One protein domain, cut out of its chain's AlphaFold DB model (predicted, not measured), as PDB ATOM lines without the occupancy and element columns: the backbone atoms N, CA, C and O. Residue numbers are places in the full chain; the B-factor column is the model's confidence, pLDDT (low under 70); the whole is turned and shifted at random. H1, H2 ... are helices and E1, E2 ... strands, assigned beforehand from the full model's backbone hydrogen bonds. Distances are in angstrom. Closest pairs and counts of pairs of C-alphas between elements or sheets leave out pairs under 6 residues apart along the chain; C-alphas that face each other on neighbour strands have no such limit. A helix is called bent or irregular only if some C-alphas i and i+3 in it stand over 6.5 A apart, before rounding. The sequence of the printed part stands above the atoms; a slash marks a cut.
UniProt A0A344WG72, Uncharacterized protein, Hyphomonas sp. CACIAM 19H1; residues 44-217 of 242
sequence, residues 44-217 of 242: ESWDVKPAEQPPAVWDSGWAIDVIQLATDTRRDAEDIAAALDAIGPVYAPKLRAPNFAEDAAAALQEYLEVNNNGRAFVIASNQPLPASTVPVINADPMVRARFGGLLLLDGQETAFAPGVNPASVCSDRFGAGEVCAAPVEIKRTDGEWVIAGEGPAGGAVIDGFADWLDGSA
ATOM      1  N   GLU A  44      57.254  40.390 -16.451       93.12
ATOM      2  CA  GLU A  44      56.769  41.510 -17.269       93.12
ATOM      3  C   GLU A  44      55.653  41.152 -18.258       93.12
ATOM      4  O   GLU A  44      54.967  42.061 -18.734       93.12
ATOM      5  N   SER A  45      55.457  39.866 -18.553       96.00
ATOM      6  CA  SER A  45      54.381  39.360 -19.413       96.00
ATOM      7  C   SER A  45      53.064  39.142 -18.660       96.00
ATOM      8  O   SER A  45      52.087  38.689 -19.252       96.00
ATOM      9  N   TRP A  46      53.015  39.477 -17.369       96.38
ATOM     10  CA  TRP A  46      51.822  39.409 -16.532       96.38
ATOM     11  C   TRP A  46      51.487  40.802 -16.004       96.38
ATOM     12  O   TRP A  46      52.368  41.523 -15.537       96.38
ATOM     13  N   ASP A  47      50.216  41.180 -16.078       95.81
ATOM     14  CA  ASP A  47      49.704  42.358 -15.373       95.81
ATOM     15  C   ASP A  47      49.501  42.033 -13.890       95.81
ATOM     16  O   ASP A  47      49.830  42.828 -13.013       95.81
ATOM     17  N   VAL A  48      49.032  40.815 -13.598       96.69
ATOM     18  CA  VAL A  48      48.872  40.308 -12.231       96.69
ATOM     19  C   VAL A  48      49.418  38.894 -12.134       96.69
ATOM     20  O   VAL A  48      49.067  38.014 -12.921       96.69
ATOM     21  N   LYS A  49      50.262  38.666 -11.132       95.25
ATOM     22  CA  LYS A  49      50.739  37.345 -10.731       95.25
ATOM     23  C   LYS A  49      50.915  37.346  -9.210       95.25
ATOM     24  O   LYS A  49      51.438  38.335  -8.688       95.25
ATOM     25  N   PRO A  50      50.511  36.287  -8.485       93.94
ATOM     26  CA  PRO A  50      50.738  36.207  -7.047       93.94
ATOM     27  C   PRO A  50      52.228  36.362  -6.720       93.94
ATOM     28  O   PRO A  50      53.077  35.741  -7.362       93.94
ATOM     29  N   ALA A  51      52.541  37.206  -5.732       89.62
ATOM     30  CA  ALA A  51      53.923  37.470  -5.325       89.62
ATOM     31  C   ALA A  51      54.595  36.233  -4.707       89.62
ATOM     32  O   ALA A  51      55.792  36.017  -4.882       89.62
ATOM     33  N   GLU A  52      53.804  35.420  -4.007       89.75
ATOM     34  CA  GLU A  52      54.198  34.119  -3.485       89.75
ATOM     35  C   GLU A  52      53.386  33.036  -4.187       89.75
ATOM     36  O   GLU A  52      52.202  33.219  -4.488       89.75
ATOM     37  N   GLN A  53      54.029  31.903  -4.456       89.12
ATOM     38  CA  GLN A  53      53.368  30.802  -5.129       89.12
ATOM     39  C   GLN A  53      52.323  30.160  -4.202       89.12
ATOM     40  O   GLN A  53      52.663  29.792  -3.073       89.12
ATOM     41  N   PRO A  54      51.066  29.988  -4.657       91.81
ATOM     42  CA  PRO A  54      50.049  29.306  -3.874       91.81
ATOM     43  C   PRO A  54      50.470  27.872  -3.514       91.81
ATOM     44  O   PRO A  54      51.096  27.184  -4.334       91.81
ATOM     45  N   PRO A  55      50.103  27.392  -2.310       89.75
ATOM     46  CA  PRO A  55      50.451  26.051  -1.861       89.75
ATOM     47  C   PRO A  55      49.821  25.005  -2.773       89.75
ATOM     48  O   PRO A  55      48.710  25.186  -3.291       89.75
ATOM     49  N   ALA A  56      50.517  23.890  -2.943       88.06
ATOM     50  CA  ALA A  56      50.038  22.820  -3.789       88.06
ATOM     51  C   ALA A  56      48.801  22.126  -3.211       88.06
ATOM     52  O   ALA A  56      48.501  22.200  -2.012       88.06
ATOM     53  N   VAL A  57      48.073  21.421  -4.080       86.69
ATOM     54  CA  VAL A  57      46.839  20.720  -3.690       86.69
ATOM     55  C   VAL A  57      47.064  19.674  -2.589       86.69
ATOM     56  O   VAL A  57      46.190  19.457  -1.750       86.69
ATOM     57  N   TRP A  58      48.231  19.025  -2.556       83.38
ATOM     58  CA  TRP A  58      48.556  18.013  -1.545       83.38
ATOM     59  C   TRP A  58      48.856  18.602  -0.160       83.38
ATOM     60  O   TRP A  58      48.705  17.885   0.826       83.38
ATOM     61  N   ASP A  59      49.194  19.893  -0.065       84.31
ATOM     62  CA  ASP A  59      49.500  20.552   1.213       84.31
ATOM     63  C   ASP A  59      48.241  21.036   1.938       84.31
ATOM     64  O   ASP A  59      48.128  20.936   3.160       84.31
ATOM     65  N   SER A  60      47.291  21.597   1.184       80.88
ATOM     66  CA  SER A  60      46.149  22.345   1.739       80.88
ATOM     67  C   SER A  60      44.777  21.869   1.254       80.88
ATOM     68  O   SER A  60      43.755  22.370   1.720       80.88
ATOM     69  N   GLY A  61      44.734  20.863   0.375       81.50
ATOM     70  CA  GLY A  61      43.508  20.367  -0.245       81.50
ATOM     71  C   GLY A  61      43.149  21.097  -1.541       81.50
ATOM     72  O   GLY A  61      43.938  21.865  -2.093       81.50
ATOM     73  N   TRP A  62      41.949  20.821  -2.063       86.56
ATOM     74  CA  TRP A  62      41.468  21.464  -3.284       86.56
ATOM     75  C   TRP A  62      41.219  22.950  -3.057       86.56
ATOM     76  O   TRP A  62      40.445  23.345  -2.190       86.56
ATOM     77  N   ALA A  63      41.851  23.766  -3.889       89.25
ATOM     78  CA  ALA A  63      41.635  25.197  -3.954       89.25
ATOM     79  C   ALA A  63      41.669  25.648  -5.417       89.25
ATOM     80  O   ALA A  63      42.169  24.920  -6.282       89.25
ATOM     81  N   ILE A  64      41.074  26.810  -5.678       92.25
ATOM     82  CA  ILE A  64      40.792  27.305  -7.024       92.25
ATOM     83  C   ILE A  64      41.649  28.539  -7.281       92.25
ATOM     84  O   ILE A  64      41.645  29.469  -6.480       92.25
ATOM     85  N   ASP A  65      42.346  28.547  -8.407       95.81
ATOM     86  CA  ASP A  65      42.995  29.736  -8.949       95.81
ATOM     87  C   ASP A  65      42.167  30.309 -10.107       95.81
ATOM     88  O   ASP A  65      41.366  29.609 -10.740       95.81
ATOM     89  N   VAL A  66      42.382  31.583 -10.417       96.75
ATOM     90  CA  VAL A  66      41.691  32.279 -11.505       96.75
ATOM     91  C   VAL A  66      42.694  32.729 -12.555       96.75
ATOM     92  O   VAL A  66      43.652  33.430 -12.248       96.75
ATOM     93  N   ILE A  67      42.450  32.375 -13.816       98.00
ATOM     94  CA  ILE A  67      43.215  32.885 -14.954       98.00
ATOM     95  C   ILE A  67      42.358  33.935 -15.652       98.00
ATOM     96  O   ILE A  67      41.311  33.611 -16.213       98.00
ATOM     97  N   GLN A  68      42.789  35.192 -15.612       96.94
ATOM     98  CA  GLN A  68      42.086  36.321 -16.209       96.94
ATOM     99  C   GLN A  68      42.574  36.560 -17.641       96.94
ATOM    100  O   GLN A  68      43.576  37.230 -17.867       96.94
ATOM    101  N   LEU A  69      41.842  36.045 -18.624       96.44
ATOM    102  CA  LEU A  69      42.112  36.253 -20.042       96.44
ATOM    103  C   LEU A  69      41.315  37.448 -20.560       96.44
ATOM    104  O   LEU A  69      40.218  37.301 -21.095       96.44
ATOM    105  N   ALA A  70      41.859  38.648 -20.382       92.81
ATOM    106  CA  ALA A  70      41.177  39.871 -20.770       92.81
ATOM    107  C   ALA A  70      42.026  40.722 -21.722       92.81
ATOM    108  O   ALA A  70      43.219  40.906 -21.513       92.81
ATOM    109  N   THR A  71      41.404  41.242 -22.781       89.69
ATOM    110  CA  THR A  71      42.019  42.215 -23.705       89.69
ATOM    111  C   THR A  71      41.076  43.375 -23.954       89.69
ATOM    112  O   THR A  71      39.865  43.177 -23.933       89.69
ATOM    113  N   ASP A  72      41.616  44.562 -24.239       77.12
ATOM    114  CA  ASP A  72      40.812  45.736 -24.626       77.12
ATOM    115  C   ASP A  72      39.652  46.013 -23.646       77.12
ATOM    116  O   ASP A  72      38.506  46.291 -24.008       77.12
ATOM    117  N   THR A  73      39.934  45.841 -22.355       70.69
ATOM    118  CA  THR A  73      38.969  46.065 -21.287       70.69
ATOM    119  C   THR A  73      38.814  47.556 -21.026       70.69
ATOM    120  O   THR A  73      39.756  48.339 -21.105       70.69
ATOM    121  N   ARG A  74      37.610  47.970 -20.612       72.69
ATOM    122  CA  ARG A  74      37.385  49.340 -20.106       72.69
ATOM    123  C   ARG A  74      37.998  49.586 -18.721       72.69
ATOM    124  O   ARG A  74      37.865  50.688 -18.197       72.69
ATOM    125  N   ARG A  75      38.548  48.542 -18.103       80.88
ATOM    126  CA  ARG A  75      39.131  48.522 -16.759       80.88
ATOM    127  C   ARG A  75      40.547  47.978 -16.848       80.88
ATOM    128  O   ARG A  75      40.807  47.138 -17.710       80.88
ATOM    129  N   ASP A  76      41.401  48.416 -15.939       87.50
ATOM    130  CA  ASP A  76      42.744  47.869 -15.796       87.50
ATOM    131  C   ASP A  76      42.673  46.405 -15.330       87.50
ATOM    132  O   ASP A  76      41.701  45.973 -14.694       87.50
ATOM    133  N   ALA A  77      43.680  45.610 -15.689       89.31
ATOM    134  CA  ALA A  77      43.693  44.185 -15.381       89.31
ATOM    135  C   ALA A  77      43.723  43.937 -13.863       89.31
ATOM    136  O   ALA A  77      43.080  42.999 -13.392       89.31
ATOM    137  N   GLU A  78      44.388  44.810 -13.105       92.12
ATOM    138  CA  GLU A  78      44.469  44.775 -11.644       92.12
ATOM    139  C   GLU A  78      43.109  44.997 -10.973       92.12
ATOM    140  O   GLU A  78      42.806  44.361  -9.966       92.12
ATOM    141  N   ASP A  79      42.261  45.854 -11.544       91.50
ATOM    142  CA  ASP A  79      40.920  46.133 -11.020       91.50
ATOM    143  C   ASP A  79      39.998  44.913 -11.152       91.50
ATOM    144  O   ASP A  79      39.211  44.598 -10.256       91.50
ATOM    145  N   ILE A  80      40.096  44.211 -12.284       91.06
ATOM    146  CA  ILE A  80      39.364  42.962 -12.524       91.06
ATOM    147  C   ILE A  80      39.896  41.871 -11.590       91.06
ATOM    148  O   ILE A  80      39.102  41.165 -10.962       91.06
ATOM    149  N   ALA A  81      41.219  41.777 -11.441       93.38
ATOM    150  CA  ALA A  81      41.854  40.795 -10.575       93.38
ATOM    151  C   ALA A  81      41.473  40.996  -9.105       93.38
ATOM    152  O   ALA A  81      41.142  40.027  -8.431       93.38
ATOM    153  N   ALA A  82      41.417  42.242  -8.626       92.19
ATOM    154  CA  ALA A  82      40.982  42.556  -7.267       92.19
ATOM    155  C   ALA A  82      39.565  42.033  -6.969       92.19
ATOM    156  O   ALA A  82      39.307  41.534  -5.877       92.19
ATOM    157  N   ALA A  83      38.654  42.089  -7.947       90.69
ATOM    158  CA  ALA A  83      37.316  41.525  -7.794       90.69
ATOM    159  C   ALA A  83      37.312  39.986  -7.807       90.69
ATOM    160  O   ALA A  83      36.509  39.364  -7.109       90.69
ATOM    161  N   LEU A  84      38.182  39.373  -8.618       92.75
ATOM    162  CA  LEU A  84      38.307  37.919  -8.766       92.75
ATOM    163  C   LEU A  84      39.058  37.252  -7.604       92.75
ATOM    164  O   LEU A  84      38.857  36.059  -7.384       92.75
ATOM    165  N   ASP A  85      39.843  38.004  -6.828       91.06
ATOM    166  CA  ASP A  85      40.589  37.510  -5.657       91.06
ATOM    167  C   ASP A  85      39.674  36.878  -4.590       91.06
ATOM    168  O   ASP A  85      40.072  35.975  -3.858       91.06
ATOM    169  N   ALA A  86      38.391  37.260  -4.574       88.56
ATOM    170  CA  ALA A  86      37.368  36.622  -3.746       88.56
ATOM    171  C   ALA A  86      37.147  35.124  -4.062       88.56
ATOM    172  O   ALA A  86      36.582  34.406  -3.235       88.56
ATOM    173  N   ILE A  87      37.552  34.654  -5.248       90.50
ATOM    174  CA  ILE A  87      37.511  33.239  -5.652       90.50
ATOM    175  C   ILE A  87      38.820  32.539  -5.270       90.50
ATOM    176  O   ILE A  87      38.793  31.412  -4.772       90.50
ATOM    177  N   GLY A  88      39.952  33.200  -5.505       91.62
ATOM    178  CA  GLY A  88      41.286  32.692  -5.209       91.62
ATOM    179  C   GLY A  88      42.380  33.442  -5.973       91.62
ATOM    180  O   GLY A  88      42.081  34.421  -6.659       91.62
ATOM    181  N   PRO A  89      43.644  32.980  -5.884       95.44
ATOM    182  CA  PRO A  89      44.789  33.652  -6.492       95.44
ATOM    183  C   PRO A  89      44.594  33.900  -7.990       95.44
ATOM    184  O   PRO A  89      44.255  32.980  -8.740       95.44
ATOM    185  N   VAL A  90      44.838  35.138  -8.426       96.75
ATOM    186  CA  VAL A  90      44.593  35.566  -9.808       96.75
ATOM    187  C   VAL A  90      45.891  35.679 -10.601       96.75
ATOM    188  O   VAL A  90      46.849  36.320 -10.173       96.75
ATOM    189  N   TYR A  91      45.885  35.101 -11.798       98.00
ATOM    190  CA  TYR A  91      46.923  35.219 -12.814       98.00
ATOM    191  C   TYR A  91      46.333  35.939 -14.033       98.00
ATOM    192  O   TYR A  91      45.476  35.389 -14.724       98.00
ATOM    193  N   ALA A  92      46.774  37.166 -14.304       97.69
ATOM    194  CA  ALA A  92      46.334  37.975 -15.439       97.69
ATOM    195  C   ALA A  92      47.511  38.194 -16.407       97.69
ATOM    196  O   ALA A  92      48.344  39.071 -16.161       97.69
ATOM    197  N   PRO A  93      47.647  37.377 -17.468       97.38
ATOM    198  CA  PRO A  93      48.668  37.593 -18.487       97.38
ATOM    199  C   PRO A  93      48.367  38.849 -19.306       97.38
ATOM    200  O   PRO A  93      47.205  39.167 -19.562       97.38
ATOM    201  N   LYS A  94      49.417  39.508 -19.800       95.44
ATOM    202  CA  LYS A  94      49.277  40.504 -20.863       95.44
ATOM    203  C   LYS A  94      48.922  39.794 -22.152       95.44
ATOM    204  O   LYS A  94      49.582  38.838 -22.532       95.44
ATOM    205  N   LEU A  95      47.910  40.286 -22.847       94.62
ATOM    206  CA  LEU A  95      47.412  39.675 -24.072       94.62
ATOM    207  C   LEU A  95      47.307  40.740 -25.163       94.62
ATOM    208  O   LEU A  95      46.802  41.841 -24.933       94.62
ATOM    209  N   ARG A  96      47.746  40.426 -26.383       91.81
ATOM    210  CA  ARG A  96      47.548  41.315 -27.534       91.81
ATOM    211  C   ARG A  96      46.220  40.975 -28.184       91.81
ATOM    212  O   ARG A  96      46.037  39.862 -28.657       91.81
ATOM    213  N   ALA A  97      45.319  41.950 -28.301       89.56
ATOM    214  CA  ALA A  97      44.040  41.780 -28.997       89.56
ATOM    215  C   ALA A  97      44.143  41.079 -30.378       89.56
ATOM    216  O   ALA A  97      43.369  40.149 -30.610       89.56
ATOM    217  N   PRO A  98      45.090  41.427 -31.284       89.56
ATOM    218  CA  PRO A  98      45.218  40.734 -32.573       89.56
ATOM    219  C   PRO A  98      45.747  39.292 -32.474       89.56
ATOM    220  O   PRO A  98      45.599  38.540 -33.432       89.56
ATOM    221  N   ASN A  99      46.348  38.906 -31.344       91.88
ATOM    222  CA  ASN A  99      46.954  37.593 -31.097       91.88
ATOM    223  C   ASN A  99      46.370  36.912 -29.853       91.88
ATOM    224  O   ASN A  99      47.026  36.077 -29.232       91.88
ATOM    225  N   PHE A 100      45.135  37.266 -29.476       93.75
ATOM    226  CA  PHE A 100      44.512  36.799 -28.237       93.75
ATOM    227  C   PHE A 100      44.528  35.272 -28.135       93.75
ATOM    228  O   PHE A 100      44.807  34.730 -27.073       93.75
ATOM    229  N   ALA A 101      44.267  34.574 -29.243       94.75
ATOM    230  CA  ALA A 101      44.225  33.119 -29.263       94.75
ATOM    231  C   ALA A 101      45.586  32.479 -28.951       94.75
ATOM    232  O   ALA A 101      45.647  31.533 -28.162       94.75
ATOM    233  N   GLU A 102      46.664  32.962 -29.567       95.25
ATOM    234  CA  GLU A 102      48.012  32.446 -29.330       95.25
ATOM    235  C   GLU A 102      48.514  32.826 -27.935       95.25
ATOM    236  O   GLU A 102      49.008  31.967 -27.204       95.25
ATOM    237  N   ASP A 103      48.322  34.087 -27.548       96.50
ATOM    238  CA  ASP A 103      48.748  34.627 -26.260       96.50
ATOM    239  C   ASP A 103      48.038  33.915 -25.095       96.50
ATOM    240  O   ASP A 103      48.692  33.474 -24.152       96.50
ATOM    241  N   ALA A 104      46.720  33.699 -25.197       97.31
ATOM    242  CA  ALA A 104      45.943  32.976 -24.191       97.31
ATOM    243  C   ALA A 104      46.402  31.522 -24.019       97.31
ATOM    244  O   ALA A 104      46.473  31.026 -22.896       97.31
ATOM    245  N   ALA A 105      46.701  30.824 -25.119       97.44
ATOM    246  CA  ALA A 105      47.159  29.440 -25.060       97.44
ATOM    247  C   ALA A 105      48.561  29.331 -24.445       97.44
ATOM    248  O   ALA A 105      48.773  28.482 -23.582       97.44
ATOM    249  N   ALA A 106      49.483  30.212 -24.841       97.44
ATOM    250  CA  ALA A 106      50.843  30.239 -24.312       97.44
ATOM    251  C   ALA A 106      50.874  30.601 -22.817       97.44
ATOM    252  O   ALA A 106      51.532  29.917 -22.035       97.44
ATOM    253  N   ALA A 107      50.107  31.612 -22.399       98.00
ATOM    254  CA  ALA A 107      49.995  31.983 -20.990       98.00
ATOM    255  C   ALA A 107      49.370  30.870 -20.141       98.00
ATOM    256  O   ALA A 107      49.843  30.581 -19.042       98.00
ATOM    257  N   LEU A 108      48.313  30.223 -20.648       98.12
ATOM    258  CA  LEU A 108      47.667  29.112 -19.954       98.12
ATOM    259  C   LEU A 108      48.616  27.919 -19.804       98.12
ATOM    260  O   LEU A 108      48.637  27.295 -18.746       98.12
ATOM    261  N   GLN A 109      49.396  27.614 -20.840       97.62
ATOM    262  CA  GLN A 109      50.384  26.542 -20.797       97.62
ATOM    263  C   GLN A 109      51.436  26.808 -19.714       97.62
ATOM    264  O   GLN A 109      51.624  25.975 -18.833       97.62
ATOM    265  N   GLU A 110      52.044  27.994 -19.721       97.62
ATOM    266  CA  GLU A 110      53.030  28.396 -18.711       97.62
ATOM    267  C   GLU A 110      52.447  28.372 -17.288       97.62
ATOM    268  O   GLU A 110      53.073  27.891 -16.341       97.62
ATOM    269  N   TYR A 111      51.213  28.858 -17.111       97.25
ATOM    270  CA  TYR A 111      50.524  28.771 -15.824       97.25
ATOM    271  C   TYR A 111      50.393  27.313 -15.357       97.25
ATOM    272  O   TYR A 111      50.742  27.006 -14.216       97.25
ATOM    273  N   LEU A 112      49.913  26.417 -16.221       95.81
ATOM    274  CA  LEU A 112      49.674  25.018 -15.869       95.81
ATOM    275  C   LEU A 112      50.963  24.249 -15.571       95.81
ATOM    276  O   LEU A 112      50.964  23.414 -14.667       95.81
ATOM    277  N   GLU A 113      52.038  24.528 -16.306       93.81
ATOM    278  CA  GLU A 113      53.320  23.834 -16.160       93.81
ATOM    279  C   GLU A 113      54.100  24.301 -14.926       93.81
ATOM    280  O   GLU A 113      54.682  23.477 -14.222       93.81
ATOM    281  N   VAL A 114      54.093  25.607 -14.642       93.12
ATOM    282  CA  VAL A 114      55.001  26.198 -13.646       93.12
ATOM    283  C   VAL A 114      54.284  26.637 -12.372       93.12
ATOM    284  O   VAL A 114      54.852  26.564 -11.283       93.12
ATOM    285  N   ASN A 115      53.038  27.107 -12.476       92.44
ATOM    286  CA  ASN A 115      52.392  27.857 -11.396       92.44
ATOM    287  C   ASN A 115      51.217  27.113 -10.739       92.44
ATOM    288  O   ASN A 115      50.985  27.298  -9.547       92.44
ATOM    289  N   ASN A 116      50.499  26.260 -11.478       92.38
ATOM    290  CA  ASN A 116      49.235  25.658 -11.042       92.38
ATOM    291  C   ASN A 116      49.361  24.699  -9.843       92.38
ATOM    292  O   ASN A 116      48.384  24.517  -9.124       92.38
ATOM    293  N   ASN A 117      50.520  24.070  -9.607       90.31
ATOM    294  CA  ASN A 117      50.778  23.210  -8.435       90.31
ATOM    295  C   ASN A 117      49.683  22.165  -8.136       90.31
ATOM    296  O   ASN A 117      49.328  21.887  -6.986       90.31
ATOM    297  N   GLY A 118      49.090  21.596  -9.185       89.56
ATOM    298  CA  GLY A 118      48.049  20.590  -9.019       89.56
ATOM    299  C   GLY A 118      46.688  21.132  -8.560       89.56
ATOM    300  O   GLY A 118      45.766  20.346  -8.345       89.56
ATOM    301  N   ARG A 119      46.516  22.452  -8.458       92.50
ATOM    302  CA  ARG A 119      45.292  23.114  -7.991       92.50
ATOM    303  C   ARG A 119      44.196  23.110  -9.056       92.50
ATOM    304  O   ARG A 119      44.451  22.868 -10.241       92.50
ATOM    305  N   ALA A 120      42.960  23.341  -8.631       93.56
ATOM    306  CA  ALA A 120      41.861  23.594  -9.550       93.56
ATOM    307  C   ALA A 120      41.939  25.015 -10.100       93.56
ATOM    308  O   ALA A 120      42.555  25.888  -9.496       93.56
ATOM    309  N   PHE A 121      41.326  25.244 -11.257       95.12
ATOM    310  CA  PHE A 121      41.368  26.562 -11.875       95.12
ATOM    311  C   PHE A 121      40.110  26.881 -12.673       95.12
ATOM    312  O   PHE A 121      39.462  25.994 -13.234       95.12
ATOM    313  N   VAL A 122      39.780  28.166 -12.745       95.62
ATOM    314  CA  VAL A 122      38.737  28.720 -13.614       95.62
ATOM    315  C   VAL A 122      39.339  29.781 -14.525       95.62
ATOM    316  O   VAL A 122      40.325  30.425 -14.178       95.62
ATOM    317  N   ILE A 123      38.743  29.976 -15.699       97.19
ATOM    318  CA  ILE A 123      39.166  31.020 -16.637       97.19
ATOM    319  C   ILE A 123      38.126  32.134 -16.625       97.19
ATOM    320  O   ILE A 123      36.986  31.916 -17.026       97.19
ATOM    321  N   ALA A 124      38.509  33.331 -16.197       95.56
ATOM    322  CA  ALA A 124      37.699  34.529 -16.357       95.56
ATOM    323  C   ALA A 124      38.093  35.225 -17.658       95.56
ATOM    324  O   ALA A 124      39.247  35.598 -17.820       95.56
ATOM    325  N   SER A 125      37.166  35.378 -18.599       95.38
ATOM    326  CA  SER A 125      37.485  35.903 -19.929       95.38
ATOM    327  C   SER A 125      36.445  36.901 -20.407       95.38
ATOM    328  O   SER A 125      35.256  36.718 -20.151       95.38
ATOM    329  N   ASN A 126      36.901  37.945 -21.103       93.06
ATOM    330  CA  ASN A 126      36.036  38.904 -21.800       93.06
ATOM    331  C   ASN A 126      35.934  38.637 -23.314       93.06
ATOM    332  O   ASN A 126      35.266  39.379 -24.037       93.06
ATOM    333  N   GLN A 127      36.588  37.573 -23.786       93.81
ATOM    334  CA  GLN A 127      36.371  37.000 -25.108       93.81
ATOM    335  C   GLN A 127      36.019  35.502 -25.033       93.81
ATOM    336  O   GLN A 127      36.348  34.821 -24.053       93.81
ATOM    337  N   PRO A 128      35.366  34.935 -26.063       95.19
ATOM    338  CA  PRO A 128      35.123  33.498 -26.128       95.19
ATOM    339  C   PRO A 128      36.430  32.702 -26.081       95.19
ATOM    340  O   PRO A 128      37.397  33.050 -26.759       95.19
ATOM    341  N   LEU A 129      36.445  31.606 -25.318       95.56
ATOM    342  CA  LEU A 129      37.633  30.771 -25.165       95.56
ATOM    343  C   LEU A 129      38.091  30.239 -26.536       95.56
ATOM    344  O   LEU A 129      37.301  29.574 -27.222       95.56
ATOM    345  N   PRO A 130      39.336  30.519 -26.956       95.94
ATOM    346  CA  PRO A 130      39.798  30.215 -28.298       95.94
ATOM    347  C   PRO A 130      40.161  28.735 -28.436       95.94
ATOM    348  O   PRO A 130      40.604  28.088 -27.486       95.94
ATOM    349  N   ALA A 131      40.034  28.197 -29.652       95.75
ATOM    350  CA  ALA A 131      40.318  26.789 -29.939       95.75
ATOM    351  C   ALA A 131      41.764  26.369 -29.614       95.75
ATOM    352  O   ALA A 131      42.001  25.205 -29.304       95.75
ATOM    353  N   SER A 132      42.711  27.309 -29.634       95.94
ATOM    354  CA  SER A 132      44.118  27.109 -29.266       95.94
ATOM    355  C   SER A 132      44.326  26.696 -27.804       95.94
ATOM    356  O   SER A 132      45.299  26.013 -27.506       95.94
ATOM    357  N   THR A 133      43.414  27.055 -26.893       96.31
ATOM    358  CA  THR A 133      43.503  26.673 -25.468       96.31
ATOM    359  C   THR A 133      42.973  25.265 -25.195       96.31
ATOM    360  O   THR A 133      43.325  24.654 -24.188       96.31
ATOM    361  N   VAL A 134      42.160  24.704 -26.098       94.44
ATOM    362  CA  VAL A 134      41.547  23.378 -25.919       94.44
ATOM    363  C   VAL A 134      42.602  22.269 -25.813       94.44
ATOM    364  O   VAL A 134      42.504  21.470 -24.881       94.44
ATOM    365  N   PRO A 135      43.627  22.195 -26.689       95.00
ATOM    366  CA  PRO A 135      44.715  21.233 -26.530       95.00
ATOM    367  C   PRO A 135      45.490  21.400 -25.223       95.00
ATOM    368  O   PRO A 135      45.940  20.402 -24.678       95.00
ATOM    369  N   VAL A 136      45.621  22.630 -24.714       96.19
ATOM    370  CA  VAL A 136      46.344  22.921 -23.467       96.19
ATOM    371  C   VAL A 136      45.585  22.351 -22.263       96.19
ATOM    372  O   VAL A 136      46.158  21.622 -21.461       96.19
ATOM    373  N   ILE A 137      44.270  22.582 -22.182       94.12
ATOM    374  CA  ILE A 137      43.419  22.018 -21.115       94.12
ATOM    375  C   ILE A 137      43.356  20.483 -21.211       94.12
ATOM    376  O   ILE A 137      43.314  19.792 -20.194       94.12
ATOM    377  N   ASN A 138      43.372  19.949 -22.433       92.00
ATOM    378  CA  ASN A 138      43.284  18.514 -22.700       92.00
ATOM    379  C   ASN A 138      44.631  17.792 -22.754       92.00
ATOM    380  O   ASN A 138      44.646  16.594 -23.047       92.00
ATOM    381  N   ALA A 139      45.742  18.483 -22.490       89.25
ATOM    382  CA  ALA A 139      47.071  17.882 -22.524       89.25
ATOM    383  C   ALA A 139      47.188  16.722 -21.522       89.25
ATOM    384  O   ALA A 139      47.825  15.710 -21.814       89.25
ATOM    385  N   ASP A 140      46.506  16.845 -20.379       88.56
ATOM    386  CA  ASP A 140      46.419  15.834 -19.330       88.56
ATOM    387  C   ASP A 140      44.959  15.703 -18.836       88.56
ATOM    388  O   ASP A 140      44.350  16.706 -18.440       88.56
ATOM    389  N   PRO A 141      44.375  14.487 -18.799       87.06
ATOM    390  CA  PRO A 141      43.066  14.245 -18.190       87.06
ATOM    391  C   PRO A 141      42.919  14.801 -16.767       87.06
ATOM    392  O   PRO A 141      41.827  15.231 -16.393       87.06
ATOM    393  N   MET A 142      43.995  14.824 -15.973       87.38
ATOM    394  CA  MET A 142      43.980  15.391 -14.624       87.38
ATOM    395  C   MET A 142      43.884  16.917 -14.627       87.38
ATOM    396  O   MET A 142      43.266  17.476 -13.724       87.38
ATOM    397  N   VAL A 143      44.470  17.605 -15.612       90.75
ATOM    398  CA  VAL A 143      44.284  19.056 -15.793       90.75
ATOM    399  C   VAL A 143      42.827  19.338 -16.139       90.75
ATOM    400  O   VAL A 143      42.181  20.139 -15.463       90.75
ATOM    401  N   ARG A 144      42.270  18.610 -17.112       90.38
ATOM    402  CA  ARG A 144      40.861  18.744 -17.499       90.38
ATOM    403  C   ARG A 144      39.903  18.480 -16.333       90.38
ATOM    404  O   ARG A 144      38.942  19.223 -16.157       90.38
ATOM    405  N   ALA A 145      40.156  17.456 -15.518       88.69
ATOM    406  CA  ALA A 145      39.327  17.150 -14.349       88.69
ATOM    407  C   ALA A 145      39.291  18.306 -13.334       88.69
ATOM    408  O   ALA A 145      38.289  18.500 -12.656       88.69
ATOM    409  N   ARG A 146      40.363  19.098 -13.258       91.62
ATOM    410  CA  ARG A 146      40.524  20.232 -12.339       91.62
ATOM    411  C   ARG A 146      40.097  21.574 -12.936       91.62
ATOM    412  O   ARG A 146      40.117  22.586 -12.233       91.62
ATOM    413  N   PHE A 147      39.674  21.589 -14.198       93.50
ATOM    414  CA  PHE A 147      39.096  22.768 -14.820       93.50
ATOM    415  C   PHE A 147      37.661  22.984 -14.322       93.50
ATOM    416  O   PHE A 147      36.748  22.185 -14.569       93.50
ATOM    417  N   GLY A 148      37.472  24.083 -13.598       91.31
ATOM    418  CA  GLY A 148      36.200  24.467 -13.004       91.31
ATOM    419  C   GLY A 148      35.219  25.008 -14.026       91.31
ATOM    420  O   GLY A 148      34.034  24.721 -13.905       91.31
ATOM    421  N   GLY A 149      35.689  25.711 -15.057       93.62
ATOM    422  CA  GLY A 149      34.851  26.326 -16.082       93.62
ATOM    423  C   GLY A 149      35.243  27.772 -16.372       93.62
ATOM    424  O   GLY A 149      36.343  28.218 -16.035       93.62
ATOM    425  N   LEU A 150      34.330  28.494 -17.017       94.75
ATOM    426  CA  LEU A 150      34.518  29.860 -17.484       94.75
ATOM    427  C   LEU A 150      33.656  30.870 -16.733       94.75
ATOM    428  O   LEU A 150      32.462  30.666 -16.529       94.75
ATOM    429  N   LEU A 151      34.256  32.005 -16.406       94.44
ATOM    430  CA  LEU A 151      33.571  33.188 -15.908       94.44
ATOM    431  C   LEU A 151      33.522  34.213 -17.042       94.44
ATOM    432  O   LEU A 151      34.563  34.651 -17.531       94.44
ATOM    433  N   LEU A 152      32.320  34.557 -17.501       93.19
ATOM    434  CA  LEU A 152      32.135  35.443 -18.652       93.19
ATOM    435  C   LEU A 152      32.102  36.892 -18.172       93.19
ATOM    436  O   LEU A 152      31.167  37.294 -17.477       93.19
ATOM    437  N   LEU A 153      33.130  37.656 -18.529       91.44
ATOM    438  CA  LEU A 153      33.298  39.053 -18.149       91.44
ATOM    439  C   LEU A 153      32.604  39.987 -19.148       91.44
ATOM    440  O   LEU A 153      32.308  39.619 -20.284       91.44
ATOM    441  N   ASP A 154      32.347  41.221 -18.712       86.62
ATOM    442  CA  ASP A 154      31.885  42.334 -19.555       86.62
ATOM    443  C   ASP A 154      30.641  42.051 -20.420       86.62
ATOM    444  O   ASP A 154      30.451  42.639 -21.484       86.62
ATOM    445  N   GLY A 155      29.741  41.193 -19.927       82.56
ATOM    446  CA  GLY A 155      28.481  40.877 -20.607       82.56
ATOM    447  C   GLY A 155      28.646  39.971 -21.827       82.56
ATOM    448  O   GLY A 155      27.754  39.920 -22.670       82.56
ATOM    449  N   GLN A 156      29.770  39.260 -21.931       87.44
ATOM    450  CA  GLN A 156      29.979  38.231 -22.940       87.44
ATOM    451  C   GLN A 156      28.874  37.165 -22.883       87.44
ATOM    452  O   GLN A 156      28.614  36.562 -21.842       87.44
ATOM    453  N   GLU A 157      28.252  36.897 -24.030       85.44
ATOM    454  CA  GLU A 157      27.147  35.933 -24.140       85.44
ATOM    455  C   GLU A 157      27.619  34.515 -24.491       85.44
ATOM    456  O   GLU A 157      26.936  33.532 -24.203       85.44
ATOM    457  N   THR A 158      28.786  34.383 -25.129       91.00
ATOM    458  CA  THR A 158      29.288  33.109 -25.660       91.00
ATOM    459  C   THR A 158      30.572  32.684 -24.962       91.00
ATOM    460  O   THR A 158      31.585  33.363 -25.040       91.00
ATOM    461  N   ALA A 159      30.563  31.526 -24.301       92.19
ATOM    462  CA  ALA A 159      31.728  31.039 -23.554       92.19
ATOM    463  C   ALA A 159      32.881  30.544 -24.442       92.19
ATOM    464  O   ALA A 159      34.044  30.676 -24.078       92.19
ATOM    465  N   PHE A 160      32.563  29.984 -25.608       94.62
ATOM    466  CA  PHE A 160      33.513  29.286 -26.470       94.62
ATOM    467  C   PHE A 160      33.506  29.873 -27.881       94.62
ATOM    468  O   PHE A 160      32.445  30.202 -28.417       94.62
ATOM    469  N   ALA A 161      34.687  29.994 -28.489       94.56
ATOM    470  CA  ALA A 161      34.818  30.444 -29.869       94.56
ATOM    471  C   ALA A 161      34.147  29.458 -30.852       94.56
ATOM    472  O   ALA A 161      34.015  28.264 -30.552       94.56
ATOM    473  N   PRO A 162      33.741  29.913 -32.055       92.19
ATOM    474  CA  PRO A 162      33.157  29.035 -33.065       92.19
ATOM    475  C   PRO A 162      34.044  27.817 -33.361       92.19
ATOM    476  O   PRO A 162      35.239  27.950 -33.613       92.19
ATOM    477  N   GLY A 163      33.447  26.622 -33.350       88.38
ATOM    478  CA  GLY A 163      34.149  25.359 -33.607       88.38
ATOM    479  C   GLY A 163      34.721  24.670 -32.364       88.38
ATOM    480  O   GLY A 163      35.138  23.517 -32.463       88.38
ATOM    481  N   VAL A 164      34.690  25.311 -31.194       92.00
ATOM    482  CA  VAL A 164      35.046  24.661 -29.927       92.00
ATOM    483  C   VAL A 164      33.846  23.883 -29.386       92.00
ATOM    484  O   VAL A 164      32.761  24.433 -29.211       92.00
ATOM    485  N   ASN A 165      34.042  22.592 -29.112       90.38
ATOM    486  CA  ASN A 165      33.030  21.743 -28.485       90.38
ATOM    487  C   ASN A 165      33.123  21.865 -26.950       90.38
ATOM    488  O   ASN A 165      34.117  21.393 -26.392       90.38
ATOM    489  N   PRO A 166      32.109  22.398 -26.241       88.25
ATOM    490  CA  PRO A 166      32.145  22.525 -24.781       88.25
ATOM    491  C   PRO A 166      32.413  21.196 -24.066       88.25
ATOM    492  O   PRO A 166      33.209  21.144 -23.135       88.25
ATOM    493  N   ALA A 167      31.849  20.091 -24.568       87.38
ATOM    494  CA  ALA A 167      32.036  18.758 -23.992       87.38
ATOM    495  C   ALA A 167      33.479  18.233 -24.104       87.38
ATOM    496  O   ALA A 167      33.814  17.216 -23.500       87.38
ATOM    497  N   SER A 168      34.331  18.892 -24.897       87.31
ATOM    498  CA  SER A 168      35.756  18.567 -24.975       87.31
ATOM    499  C   SER A 168      36.591  19.247 -23.895       87.31
ATOM    500  O   SER A 168      37.724  18.836 -23.704       87.31
ATOM    501  N   VAL A 169      36.058  20.257 -23.204       87.12
ATOM    502  CA  VAL A 169      36.802  21.066 -22.225       87.12
ATOM    503  C   VAL A 169      36.171  20.959 -20.843       87.12
ATOM    504  O   VAL A 169      36.877  20.782 -19.857       87.12
ATOM    505  N   CYS A 170      34.841  21.025 -20.768       88.50
ATOM    506  CA  CYS A 170      34.126  20.923 -19.507       88.50
ATOM    507  C   CYS A 170      34.428  19.586 -18.822       88.50
ATOM    508  O   CYS A 170      34.511  18.532 -19.469       88.50
ATOM    509  N   SER A 171      34.630  19.656 -17.507       82.75
ATOM    510  CA  SER A 171      34.797  18.485 -16.656       82.75
ATOM    511  C   SER A 171      33.499  17.679 -16.584       82.75
ATOM    512  O   SER A 171      32.403  18.204 -16.792       82.75
ATOM    513  N   ASP A 172      33.615  16.395 -16.254       83.12
ATOM    514  CA  ASP A 172      32.483  15.455 -16.237       83.12
ATOM    515  C   ASP A 172      31.450  15.752 -15.136       83.12
ATOM    516  O   ASP A 172      30.405  15.108 -15.062       83.12
ATOM    517  N   ARG A 173      31.725  16.733 -14.268       85.38
ATOM    518  CA  ARG A 173      30.769  17.222 -13.269       85.38
ATOM    519  C   ARG A 173      29.573  17.935 -13.894       85.38
ATOM    520  O   ARG A 173      28.527  18.023 -13.262       85.38
ATOM    521  N   PHE A 174      29.755  18.476 -15.096       84.50
ATOM    522  CA  PHE A 174      28.699  19.139 -15.842       84.50
ATOM    523  C   PHE A 174      27.883  18.093 -16.596       84.50
ATOM    524  O   PHE A 174      28.432  17.196 -17.239       84.50
ATOM    525  N   GLY A 175      26.560  18.202 -16.509       77.31
ATOM    526  CA  GLY A 175      25.642  17.293 -17.178       77.31
ATOM    527  C   GLY A 175      25.801  17.305 -18.701       77.31
ATOM    528  O   GLY A 175      26.317  18.247 -19.307       77.31
ATOM    529  N   ALA A 176      25.314  16.254 -19.361       75.06
ATOM    530  CA  ALA A 176      25.320  16.193 -20.818       75.06
ATOM    531  C   ALA A 176      24.524  17.368 -21.419       75.06
ATOM    532  O   ALA A 176      23.317  17.478 -21.216       75.06
ATOM    533  N   GLY A 177      25.204  18.224 -22.187       71.00
ATOM    534  CA  GLY A 177      24.616  19.430 -22.782       71.00
ATOM    535  C   GLY A 177      24.688  20.678 -21.898       71.00
ATOM    536  O   GLY A 177      24.303  21.751 -22.359       71.00
ATOM    537  N   GLU A 178      25.208  20.566 -20.675       81.31
ATOM    538  CA  GLU A 178      25.524  21.722 -19.843       81.31
ATOM    539  C   GLU A 178      26.832  22.369 -20.296       81.31
ATOM    540  O   GLU A 178      27.777  21.715 -20.747       81.31
ATOM    541  N   VAL A 179      26.873  23.692 -20.185       83.62
ATOM    542  CA  VAL A 179      28.048  24.494 -20.501       83.62
ATOM    543  C   VAL A 179      28.679  24.900 -19.180       83.62
ATOM    544  O   VAL A 179      28.010  25.474 -18.325       83.62
ATOM    545  N   CYS A 180      29.972  24.631 -19.029       90.69
ATOM    546  CA  CYS A 180      30.761  25.012 -17.866       90.69
ATOM    547  C   CYS A 180      31.090  26.505 -17.856       90.69
ATOM    548  O   CYS A 180      32.257  26.884 -17.882       90.69
ATOM    549  N   ALA A 181      30.072  27.361 -17.884       91.81
ATOM    550  CA  ALA A 181      30.242  28.801 -17.931       91.81
ATOM    551  C   ALA A 181      29.180  29.531 -17.107       91.81
ATOM    552  O   ALA A 181      28.010  29.151 -17.120       91.81
ATOM    553  N   ALA A 182      29.581  30.612 -16.442       90.62
ATOM    554  CA  ALA A 182      28.685  31.507 -15.720       90.62
ATOM    555  C   ALA A 182      29.019  32.974 -16.035       90.62
ATOM    556  O   ALA A 182      30.195  33.343 -16.012       90.62
ATOM    557  N   PRO A 183      28.019  33.830 -16.311       88.56
ATOM    558  CA  PRO A 183      28.253  35.259 -16.436       88.56
ATOM    559  C   PRO A 183      28.637  35.863 -15.086       88.56
ATOM    560  O   PRO A 183      28.070  35.512 -14.050       88.56
ATOM    561  N   VAL A 184      29.589  36.790 -15.115       89.25
ATOM    562  CA  VAL A 184      30.072  37.519 -13.944       89.25
ATOM    563  C   VAL A 184      30.041  39.007 -14.248       89.25
ATOM    564  O   VAL A 184      30.591  39.480 -15.241       89.25
ATOM    565  N   GLU A 185      29.395  39.766 -13.372       87.56
ATOM    566  CA  GLU A 185      29.382  41.219 -13.457       87.56
ATOM    567  C   GLU A 185      30.368  41.792 -12.438       87.56
ATOM    568  O   GLU A 185      30.345  41.395 -11.281       87.56
ATOM    569  N   ILE A 186      31.225  42.733 -12.841       86.81
ATOM    570  CA  ILE A 186      32.162  43.413 -11.932       86.81
ATOM    571  C   ILE A 186      31.742  44.875 -11.781       86.81
ATOM    572  O   ILE A 186      31.653  45.624 -12.765       86.81
ATOM    573  N   LYS A 187      31.491  45.294 -10.538       86.19
ATOM    574  CA  LYS A 187      31.076  46.656 -10.179       86.19
ATOM    575  C   LYS A 187      31.948  47.212  -9.065       86.19
ATOM    576  O   LYS A 187      32.552  46.473  -8.299       86.19
ATOM    577  N   ARG A 188      31.976  48.539  -8.974       83.25
ATOM    578  CA  ARG A 188      32.619  49.237  -7.865       83.25
ATOM    579  C   ARG A 188      31.603  49.463  -6.750       83.25
ATOM    580  O   ARG A 188      30.606  50.149  -6.978       83.25
ATOM    581  N   THR A 189      31.875  48.922  -5.570       83.31
ATOM    582  CA  THR A 189      31.048  49.055  -4.363       83.31
ATOM    583  C   THR A 189      31.938  49.560  -3.238       83.31
ATOM    584  O   THR A 189      33.017  49.025  -3.028       83.31
ATOM    585  N   ASP A 190      31.542  50.648  -2.575       84.31
ATOM    586  CA  ASP A 190      32.303  51.264  -1.473       84.31
ATOM    587  C   ASP A 190      33.789  51.557  -1.776       84.31
ATOM    588  O   ASP A 190      34.626  51.652  -0.886       84.31
ATOM    589  N   GLY A 191      34.113  51.780  -3.053       82.19
ATOM    590  CA  GLY A 191      35.465  52.102  -3.513       82.19
ATOM    591  C   GLY A 191      36.284  50.901  -3.983       82.19
ATOM    592  O   GLY A 191      37.264  51.133  -4.694       82.19
ATOM    593  N   GLU A 192      35.834  49.678  -3.704       83.12
ATOM    594  CA  GLU A 192      36.468  48.411  -4.079       83.12
ATOM    595  C   GLU A 192      35.778  47.778  -5.294       83.12
ATOM    596  O   GLU A 192      34.577  47.964  -5.524       83.12
ATOM    597  N   TRP A 193      36.544  47.053  -6.108       85.38
ATOM    598  CA  TRP A 193      36.000  46.273  -7.214       85.38
ATOM    599  C   TRP A 193      35.547  44.916  -6.700       85.38
ATOM    600  O   TRP A 193      36.318  44.189  -6.086       85.38
ATOM    601  N   VAL A 194      34.283  44.589  -6.945       85.19
ATOM    602  CA  VAL A 194      33.661  43.357  -6.468       85.19
ATOM    603  C   VAL A 194      32.822  42.727  -7.566       85.19
ATOM    604  O   VAL A 194      32.327  43.399  -8.479       85.19
ATOM    605  N   ILE A 195      32.623  41.422  -7.450       85.38
ATOM    606  CA  ILE A 195      31.689  40.695  -8.298       85.38
ATOM    607  C   ILE A 195      30.266  40.987  -7.814       85.38
ATOM    608  O   ILE A 195      29.923  40.780  -6.654       85.38
ATOM    609  N   ALA A 196      29.449  41.530  -8.709       76.12
ATOM    610  CA  ALA A 196      28.083  41.937  -8.455       76.12
ATOM    611  C   ALA A 196      27.108  40.773  -8.673       76.12
ATOM    612  O   ALA A 196      27.091  40.145  -9.729       76.12
ATOM    613  N   GLY A 197      26.259  40.529  -7.676       66.19
ATOM    614  CA  GLY A 197      25.197  39.526  -7.704       66.19
ATOM    615  C   GLY A 197      24.711  39.198  -6.291       66.19
ATOM    616  O   GLY A 197      25.431  39.411  -5.319       66.19
ATOM    617  N   GLU A 198      23.484  38.693  -6.159       50.97
ATOM    618  CA  GLU A 198      23.034  38.054  -4.917       50.97
ATOM    619  C   GLU A 198      23.545  36.603  -4.918       50.97
ATOM    620  O   GLU A 198      22.932  35.731  -5.529       50.97
ATOM    621  N   GLY A 199      24.699  36.346  -4.294       60.66
ATOM    622  CA  GLY A 199      25.297  35.007  -4.193       60.66
ATOM    623  C   GLY A 199      26.803  34.970  -4.489       60.66
ATOM    624  O   GLY A 199      27.405  36.019  -4.721       60.66
ATOM    625  N   PRO A 200      27.428  33.778  -4.461       58.00
ATOM    626  CA  PRO A 200      28.849  33.613  -4.751       58.00
ATOM    627  C   PRO A 200      29.177  33.974  -6.204       58.00
ATOM    628  O   PRO A 200      28.449  33.637  -7.139       58.00
ATOM    629  N   ALA A 201      30.304  34.652  -6.392       63.91
ATOM    630  CA  ALA A 201      30.847  35.023  -7.687       63.91
ATOM    631  C   ALA A 201      31.042  33.817  -8.614       63.91
ATOM    632  O   ALA A 201      31.784  32.902  -8.283       63.91
ATOM    633  N   GLY A 202      30.400  33.804  -9.785       68.56
ATOM    634  CA  GLY A 202      30.480  32.630 -10.657       68.56
ATOM    635  C   GLY A 202      29.890  31.369 -10.015       68.56
ATOM    636  O   GLY A 202      30.296  30.273 -10.390       68.56
ATOM    637  N   GLY A 203      28.959  31.516  -9.060       74.19
ATOM    638  CA  GLY A 203      28.438  30.455  -8.191       74.19
ATOM    639  C   GLY A 203      28.113  29.154  -8.915       74.19
ATOM    640  O   GLY A 203      28.625  28.117  -8.539       74.19
ATOM    641  N   ALA A 204      27.417  29.175 -10.053       76.62
ATOM    642  CA  ALA A 204      27.133  27.936 -10.796       76.62
ATOM    643  C   ALA A 204      28.397  27.134 -11.198       76.62
ATOM    644  O   ALA A 204      28.364  25.908 -11.299       76.62
ATOM    645  N   VAL A 205      29.516  27.823 -11.424       83.56
ATOM    646  CA  VAL A 205      30.816  27.232 -11.747       83.56
ATOM    647  C   VAL A 205      31.608  26.887 -10.479       83.56
ATOM    648  O   VAL A 205      32.308  25.887 -10.480       83.56
ATOM    649  N   ILE A 206      31.527  27.629  -9.380       86.44
ATOM    650  CA  ILE A 206      32.360  27.330  -8.194       86.44
ATOM    651  C   ILE A 206      31.637  26.514  -7.111       86.44
ATOM    652  O   ILE A 206      32.279  25.780  -6.358       86.44
ATOM    653  N   ASP A 207      30.311  26.587  -7.058       85.00
ATOM    654  CA  ASP A 207      29.480  25.962  -6.033       85.00
ATOM    655  C   ASP A 207      29.620  24.440  -6.099       85.00
ATOM    656  O   ASP A 207      29.427  23.805  -7.141       85.00
ATOM    657  N   GLY A 208      29.995  23.848  -4.964       83.94
ATOM    658  CA  GLY A 208      30.208  22.407  -4.833       83.94
ATOM    659  C   GLY A 208      31.368  21.851  -5.668       83.94
ATOM    660  O   GLY A 208      31.532  20.634  -5.723       83.94
ATOM    661  N   PHE A 209      32.182  22.691  -6.322       88.75
ATOM    662  CA  PHE A 209      33.270  22.195  -7.166       88.75
ATOM    663  C   PHE A 209      34.381  21.536  -6.340       88.75
ATOM    664  O   PHE A 209      34.826  20.444  -6.688       88.75
ATOM    665  N   ALA A 210      34.777  22.146  -5.220       85.38
ATOM    666  CA  ALA A 210      35.749  21.557  -4.297       85.38
ATOM    667  C   ALA A 210      35.257  20.214  -3.728       85.38
ATOM    668  O   ALA A 210      35.993  19.229  -3.765       85.38
ATOM    669  N   ASP A 211      33.988  20.143  -3.309       88.00
ATOM    670  CA  ASP A 211      33.366  18.903  -2.824       88.00
ATOM    671  C   ASP A 211      33.354  17.812  -3.906       88.00
ATOM    672  O   ASP A 211      33.650  16.643  -3.642       88.00
ATOM    673  N   TRP A 212      33.039  18.188  -5.151       89.56
ATOM    674  CA  TRP A 212      33.081  17.264  -6.281       89.56
ATOM    675  C   TRP A 212      34.500  16.747  -6.538       89.56
ATOM    676  O   TRP A 212      34.666  15.545  -6.750       89.56
ATOM    677  N   LEU A 213      35.514  17.619  -6.487       89.31
ATOM    678  CA  LEU A 213      36.916  17.229  -6.646       89.31
ATOM    679  C   LEU A 213      37.358  16.272  -5.535       89.31
ATOM    680  O   LEU A 213      38.020  15.279  -5.822       89.31
ATOM    681  N   ASP A 214      36.969  16.517  -4.282       87.88
ATOM    682  CA  ASP A 214      37.279  15.625  -3.158       87.88
ATOM    683  C   ASP A 214      36.652  14.232  -3.321       87.88
ATOM    684  O   ASP A 214      37.265  13.231  -2.946       87.88
ATOM    685  N   GLY A 215      35.445  14.154  -3.891       86.94
ATOM    686  CA  GLY A 215      34.736  12.889  -4.100       86.94
ATOM    687  C   GLY A 215      35.063  12.158  -5.406       86.94
ATOM    688  O   GLY A 215      34.842  10.949  -5.486       86.94
ATOM    689  N   SER A 216      35.554  12.868  -6.427       84.94
ATOM    690  CA  SER A 216      35.585  12.362  -7.811       84.94
ATOM    691  C   SER A 216      36.948  12.463  -8.492       84.94
ATOM    692  O   SER A 216      37.206  11.694  -9.418       84.94
ATOM    693  N   ALA A 217      37.822  13.382  -8.068       82.00
ATOM    694  CA  ALA A 217      39.116  13.604  -8.703       82.00
ATOM    695  C   ALA A 217      40.268  13.043  -7.847       82.00
ATOM    696  O   ALA A 217      40.325  13.283  -6.638       82.00
TER     697      ALA A 217
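AT A GLANCE: This is residues 44 to 217 of the 242 residues of an uncharacterized protein of Hyphomonas sp. CACIAM 19H1 (UniProt A0A344WG72). What does the model look like? A twisted sheet of six strands, E1 to E6, makes the middle layer, with the long helix H3 over one face and H2 and H6 over the other; H4 packs beside H3, and the hairpin of E7 and E8 packs on H2. What are its parts? The printed part has 174 residues, with seven named helices and eight named strands in the order E1 H1 E2 H2 E3 H3 E4 H4 H5 E5 E6 E7 E8 H6 H7. The class is mixed, and so is the sheet, in the order E1 E3 E2 E4 E5 E6. How is it shaped? It is compact and rounded, with a radius of gyration of the C-alphas of 14.8 A and spans of 39 by 34 by 32 A.

HOW THE PARTS SIT: How do the strands pair? Edge strand E1, residues 46 to 48, is antiparallel to E3, residues 90 to 93, with N 47 and O 92 within hydrogen-bond range at 2.8 A. Parallel pairs follow: E3 and E2, residues 64 to 69 (N 91 and O 66, 2.8 A); E2 and E4, residues 120 to 125 (N 65 and O 120, 2.9 A); E4 and E5, residues 147 to 152 (N 148 and O 121, 2.8 A); E5 and edge strand E6, residues 181 to 183 (N 182 and O 150, 2.9 A). Where are the helices? H2, residues 77 to 84, and H6, residues 203 to 206, are on the same face, at heights over the sheet of 8.5 A and 6.7 A; H3, residues 97 to 115, is on the opposite face at 8.5 A. H4, residues 131 to 137, touches residues 101 to 109 of H3 at a shallow tilt of 3 degrees, the same way, the closest C-alphas being those of Ala 105 and Thr 133, 4.6 A apart; H5, residues 141 to 146, and H7, residues 209 to 216, only graze the sheet, and H1, residues 57 to 60, is not on it. E2, H2, E3 and E4, H4, H5, E5 are strand-helix-strand units, parallel neighbour strands with helices between, and E3, H3, E4 is a split one, with E2 between its strands; the three crossovers are right-handed. Where is the hairpin? E7, residues 185 to 189, and E8, residues 192 to 196, pair with N 187 and O 194 at 2.9 A; the closest C-alphas of H2 and E8 are those of Ala 83 and Val 194, 4.3 A apart. Are the helix backbones in range? Every O i to N i+4 pair is within hydrogen-bond range in H2, H5 and H7, 13 of 15 in H3 and 1 of 3 in H4, which has 3 of 4 O i to N i+3 pairs; H1 and H6 are too short for an i+4 pair.

IN THESE COORDINATES: Where do the elements begin and end? E1 begins at C-alpha 46, (51.822, 39.409, -16.532), and H7 ends at C-alpha 216, (35.585, 12.362, -7.811). Which are long? H3 measures 23.9 A from first to last C-alpha, E4 16.7 A, E2 15.9 A and E5 15.0 A. Are any irregular? H3 is, with C-alphas 98 and 101 8.4 A apart, and H4 only just, with C-alphas 132 and 135 6.51 A apart.

THE WHOLE: How large is it, and is it cut? The two C-alphas farthest apart, those of Ala 139 and Asp 190, are 42.1 A apart, and the printed part has no cut. Which link is long? The link from E5 to E6 is, residues 153 to 180. Where is confidence low? Residues 197 to 202 are under 70; the mean pLDDT of the printed part is 89.0.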